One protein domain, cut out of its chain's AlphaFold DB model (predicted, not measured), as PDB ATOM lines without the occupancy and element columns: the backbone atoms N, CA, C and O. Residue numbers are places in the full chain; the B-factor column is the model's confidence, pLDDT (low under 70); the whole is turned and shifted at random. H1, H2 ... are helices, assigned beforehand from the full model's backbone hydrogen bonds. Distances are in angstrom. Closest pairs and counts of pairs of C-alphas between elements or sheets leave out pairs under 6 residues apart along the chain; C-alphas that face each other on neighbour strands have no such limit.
ATOM      1  N   SER A  42     164.419 118.830 178.773       98.50
ATOM      2  CA  SER A  42     165.245 117.863 178.043       98.50
ATOM      3  C   SER A  42     164.393 117.037 177.075       98.50
ATOM      4  O   SER A  42     163.172 116.968 177.205       98.50
ATOM      5  N   VAL A  43     165.039 116.356 176.123       97.69
ATOM      6  CA  VAL A  43     164.349 115.429 175.208       97.69
ATOM      7  C   VAL A  43     163.604 114.341 175.990       97.69
ATOM      8  O   VAL A  43     162.419 114.144 175.757       97.69
ATOM      9  N   ASP A  44     164.235 113.741 177.005       98.38
ATOM     10  CA  ASP A  44     163.589 112.724 177.853       98.38
ATOM     11  C   ASP A  44     162.335 113.254 178.571       98.38
ATOM     12  O   ASP A  44     161.362 112.527 178.756       98.38
ATOM     13  N   GLN A  45     162.334 114.530 178.977       98.50
ATOM     14  CA  GLN A  45     161.160 115.168 179.580       98.50
ATOM     15  C   GLN A  45     160.070 115.465 178.546       98.50
ATOM     16  O   GLN A  45     158.886 115.371 178.865       98.50
ATOM     17  N   LEU A  46     160.451 115.816 177.314       98.31
ATOM     18  CA  LEU A  46     159.506 116.015 176.217       98.31
ATOM     19  C   LEU A  46     158.845 114.704 175.785       98.31
ATOM     20  O   LEU A  46     157.667 114.722 175.430       98.31
ATOM     21  N   ASP A  47     159.578 113.596 175.860       98.06
ATOM     22  CA  ASP A  47     159.132 112.259 175.462       98.06
ATOM     23  C   ASP A  47     158.480 111.463 176.605       98.06
ATOM     24  O   ASP A  47     158.000 110.349 176.387       98.06
ATOM     25  N   PHE A  48     158.399 112.033 177.814       97.81
ATOM     26  CA  PHE A  48     157.739 111.401 178.956       97.81
ATOM     27  C   PHE A  48     156.258 111.092 178.672       97.81
ATOM     28  O   PHE A  48     155.513 111.933 178.161       97.81
ATOM     29  N   LEU A  49     155.824 109.896 179.087       98.00
ATOM     30  CA  LEU A  49     154.440 109.427 179.037       98.00
ATOM     31  C   LEU A  49     153.952 109.087 180.448       98.00
ATOM     32  O   LEU A  49     154.612 108.342 181.171       98.00
ATOM     33  N   LEU A  50     152.784 109.613 180.825       94.38
ATOM     34  CA  LEU A  50     152.146 109.298 182.108       94.38
ATOM     35  C   LEU A  50     151.630 107.851 182.142       94.38
ATOM     36  O   LEU A  50     151.771 107.161 183.150       94.38
ATOM     37  N   ASP A  51     151.060 107.402 181.025       96.88
ATOM     38  CA  ASP A  51     150.600 106.041 180.762       96.88
ATOM     39  C   ASP A  51     150.695 105.736 179.254       96.88
ATOM     40  O   ASP A  51     151.076 106.592 178.453       96.88
ATOM     41  N   ALA A  52     150.365 104.503 178.861       95.50
ATOM     42  CA  ALA A  52     150.485 104.039 177.478       95.50
ATOM     43  C   ALA A  52     149.480 104.677 176.495       95.50
ATOM     44  O   ALA A  52     149.643 104.514 175.288       95.50
ATOM     45  N   GLU A  53     148.451 105.373 176.986       96.19
ATOM     46  CA  GLU A  53     147.415 106.020 176.166       96.19
ATOM     47  C   GLU A  53     147.592 107.548 176.098       96.19
ATOM     48  O   GLU A  53     146.898 108.238 175.348       96.19
ATOM     49  N   SER A  54     148.539 108.087 176.864       96.25
ATOM     50  CA  SER A  54     148.860 109.506 176.911       96.25
ATOM     51  C   SER A  54     149.684 109.956 175.703       96.25
ATOM     52  O   SER A  54     150.434 109.191 175.102       96.25
ATOM     53  N   ASN A  55     149.600 111.246 175.380       97.44
ATOM     54  CA  ASN A  55     150.536 111.886 174.460       97.44
ATOM     55  C   ASN A  55     151.677 112.522 175.255       97.44
ATOM     56  O   ASN A  55     151.441 113.125 176.306       97.44
ATOM     57  N   SER A  56     152.899 112.435 174.730       98.19
ATOM     58  CA  SER A  56     154.036 113.155 175.295       98.19
ATOM     59  C   SER A  56     153.908 114.662 175.045       98.19
ATOM     60  O   SER A  56     153.145 115.113 174.182       98.19
ATOM     61  N   ILE A  57     154.682 115.469 175.772       98.19
ATOM     62  CA  ILE A  57     154.733 116.921 175.539       98.19
ATOM     63  C   ILE A  57     155.208 117.194 174.103       98.19
ATOM     64  O   ILE A  57     154.625 118.025 173.404       98.19
ATOM     65  N   GLY A  58     156.213 116.449 173.631       98.12
ATOM     66  CA  GLY A  58     156.702 116.514 172.255       98.12
ATOM     67  C   GLY A  58     155.613 116.213 171.222       98.12
ATOM     68  O   GLY A  58     155.482 116.946 170.239       98.12
ATOM     69  N   ALA A  59     154.771 115.203 171.468       98.00
ATOM     70  CA  ALA A  59     153.645 114.875 170.593       98.00
ATOM     71  C   ALA A  59     152.608 116.011 170.528       98.00
ATOM     72  O   ALA A  59     152.124 116.339 169.442       98.00
ATOM     73  N   PHE A  60     152.310 116.675 171.651       97.50
ATOM     74  CA  PHE A  60     151.427 117.846 171.651       97.50
ATOM     75  C   PHE A  60     152.027 119.051 170.913       97.50
ATOM     76  O   PHE A  60     151.309 119.720 170.169       97.50
ATOM     77  N   LEU A  61     153.331 119.314 171.058       98.19
ATOM     78  CA  LEU A  61     154.014 120.373 170.305       98.19
ATOM     79  C   LEU A  61     153.980 120.099 168.795       98.19
ATOM     80  O   LEU A  61     153.685 121.003 168.008       98.19
ATOM     81  N   LEU A  62     154.224 118.847 168.391       98.12
ATOM     82  CA  LEU A  62     154.117 118.421 166.997       98.12
ATOM     83  C   LEU A  62     152.688 118.587 166.471       98.12
ATOM     84  O   LEU A  62     152.502 119.118 165.378       98.12
ATOM     85  N   HIS A  63     151.679 118.181 167.247       97.50
ATOM     86  CA  HIS A  63     150.276 118.376 166.891       97.50
ATOM     87  C   HIS A  63     149.952 119.859 166.662       97.50
ATOM     88  O   HIS A  63     149.322 120.199 165.662       97.50
ATOM     89  N   PHE A  64     150.437 120.750 167.531       96.56
ATOM     90  CA  PHE A  64     150.233 122.196 167.406       96.56
ATOM     91  C   PHE A  64     150.773 122.740 166.073       96.56
ATOM     92  O   PHE A  64     150.063 123.442 165.347       96.56
ATOM     93  N   ALA A  65     152.004 122.362 165.711       97.00
ATOM     94  CA  ALA A  65     152.626 122.750 164.445       97.00
ATOM     95  C   ALA A  65     151.922 122.123 163.227       97.00
ATOM     96  O   ALA A  65     151.721 122.787 162.210       97.00
ATOM     97  N   ALA A  66     151.513 120.855 163.331       97.50
ATOM     98  CA  ALA A  66     150.804 120.154 162.267       97.50
ATOM     99  C   ALA A  66     149.438 120.790 161.974       97.50
ATOM    100  O   ALA A  66     149.066 120.926 160.811       97.50
ATOM    101  N   VAL A  67     148.708 121.221 163.008       96.38
ATOM    102  CA  VAL A  67     147.433 121.934 162.852       96.38
ATOM    103  C   VAL A  67     147.650 123.296 162.192       96.38
ATOM    104  O   VAL A  67     146.940 123.610 161.238       96.38
ATOM    105  N   GLU A  68     148.644 124.081 162.627       95.00
ATOM    106  CA  GLU A  68     148.999 125.353 161.971       95.00
ATOM    107  C   GLU A  68     149.258 125.142 160.470       95.00
ATOM    108  O   GLU A  68     148.653 125.817 159.634       95.00
ATOM    109  N   TYR A  69     150.085 124.152 160.123       94.81
ATOM    110  CA  TYR A  69     150.385 123.805 158.737       94.81
ATOM    111  C   TYR A  69     149.139 123.356 157.957       94.81
ATOM    112  O   TYR A  69     148.885 123.854 156.861       94.81
ATOM    113  N   ALA A  70     148.325 122.464 158.525       94.81
ATOM    114  CA  ALA A  70     147.121 121.955 157.873       94.81
ATOM    115  C   ALA A  70     146.128 123.080 157.534       94.81
ATOM    116  O   ALA A  70     145.580 123.103 156.430       94.81
ATOM    117  N   TYR A  71     145.930 124.043 158.443       94.00
ATOM    118  CA  TYR A  71     145.089 125.211 158.172       94.00
ATOM    119  C   TYR A  71     145.715 126.158 157.144       94.00
ATOM    120  O   TYR A  71     144.977 126.707 156.327       94.00
ATOM    121  N   GLN A  72     147.040 126.339 157.133       93.44
ATOM    122  CA  GLN A  72     147.710 127.141 156.104       93.44
ATOM    123  C   GLN A  72     147.523 126.533 154.713       93.44
ATOM    124  O   GLN A  72     147.022 127.216 153.822       93.44
ATOM    125  N   VAL A  73     147.831 125.245 154.542       93.44
ATOM    126  CA  VAL A  73     147.627 124.525 153.274       93.44
ATOM    127  C   VAL A  73     146.155 124.569 152.860       93.44
ATOM    128  O   VAL A  73     145.825 124.921 151.727       93.44
ATOM    129  N   GLY A  74     145.250 124.275 153.798       92.25
ATOM    130  CA  GLY A  74     143.809 124.285 153.560       92.25
ATOM    131  C   GLY A  74     143.229 125.664 153.230       92.25
ATOM    132  O   GLY A  74     142.156 125.727 152.636       92.25
ATOM    133  N   THR A  75     143.915 126.754 153.584       90.81
ATOM    134  CA  THR A  75     143.458 128.132 153.334       90.81
ATOM    135  C   THR A  75     144.114 128.753 152.101       90.81
ATOM    136  O   THR A  75     143.434 129.437 151.339       90.81
ATOM    137  N   PHE A  76     145.418 128.544 151.907       91.44
ATOM    138  CA  PHE A  76     146.224 129.291 150.934       91.44
ATOM    139  C   PHE A  76     146.639 128.490 149.697       91.44
ATOM    140  O   PHE A  76     147.071 129.095 148.720       91.44
ATOM    141  N   GLU A  77     146.519 127.161 149.718       87.50
ATOM    142  CA  GLU A  77     146.880 126.314 148.580       87.50
ATOM    143  C   GLU A  77     145.628 125.755 147.885       87.50
ATOM    144  O   GLU A  77     144.923 126.476 147.185       87.50
ATOM    145  N   ASN A  78     145.332 124.466 148.067       73.06
ATOM    146  CA  ASN A  78     144.338 123.738 147.270       73.06
ATOM    147  C   ASN A  78     142.985 123.542 147.976       73.06
ATOM    148  O   ASN A  78     142.140 122.788 147.486       73.06
ATOM    149  N   GLY A  79     142.771 124.210 149.114       62.91
ATOM    150  CA  GLY A  79     141.563 124.060 149.924       62.91
ATOM    151  C   GLY A  79     141.545 122.770 150.754       62.91
ATOM    152  O   GLY A  79     142.148 121.758 150.393       62.91
ATOM    153  N   ILE A  80     140.799 122.765 151.862       61.59
ATOM    154  CA  ILE A  80     140.353 121.507 152.479       61.59
ATOM    155  C   ILE A  80     139.400 120.859 151.469       61.59
ATOM    156  O   ILE A  80     138.324 121.408 151.220       61.59
ATOM    157  N   LYS A  81     139.787 119.730 150.856       56.69
ATOM    158  CA  LYS A  81     138.861 118.937 150.034       56.69
ATOM    159  C   LYS A  81     137.676 118.549 150.924       56.69
ATOM    160  O   LYS A  81     137.839 117.734 151.828       56.69
ATOM    161  N   ARG A  82     136.544 119.222 150.718       55.66
ATOM    162  CA  ARG A  82     135.260 118.877 151.329       55.66
ATOM    163  C   ARG A  82     134.762 117.545 150.796       55.66
ATOM    164  O   ARG A  82     135.015 117.274 149.601       55.66
TER     165      ARG A  82
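AT A GLANCE: This is residues 42 to 82 of the 82 residues of an uncharacterized protein of Fontibacillus phaseoli (UniProt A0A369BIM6). One long straight helix, H2, makes the length of the model, with the short helix H1 by its first turn. Residues 47 to 56 loop out to one side and fold back between them, and the tail, residues 77 to 82, turns off to the same side at the other end. The printed part has 41 residues with two named helices, H1 then H2, and no named strand; the class is all helix. It is extended, with a radius of gyration of the C-alphas of 14.3 A, and flat, spanning 38 by 21 by 8 A.

IN THESE COORDINATES: H1, residues 43 to 46, begins at C-alpha 43 (164.349, 115.429, 175.208) and is 5.0 A long from first to last C-alpha. H2, residues 57 to 76, is 28.8 A long and ends at C-alpha 76 (146.224, 129.291, 150.934).

HOW THE PARTS SIT: H1 and H2 only just touch, with 3 pairs of C-alphas within 8 A, and H2 does so with residues 57 to 58 alone. Their closest C-alphas, those of Leu 46 and Gly 58, are 4.9 A apart. In H2 every O i to N i+4 pair is within hydrogen-bond range; H1 is too short for such a pair.

THE WHOLE: The two C-alphas farthest apart, those of Ser 42 and Arg 82, are 40.2 A apart. The link from H1 to H2 is short, and the printed part has no cut. Residues 79 to 82 are under pLDDT 70.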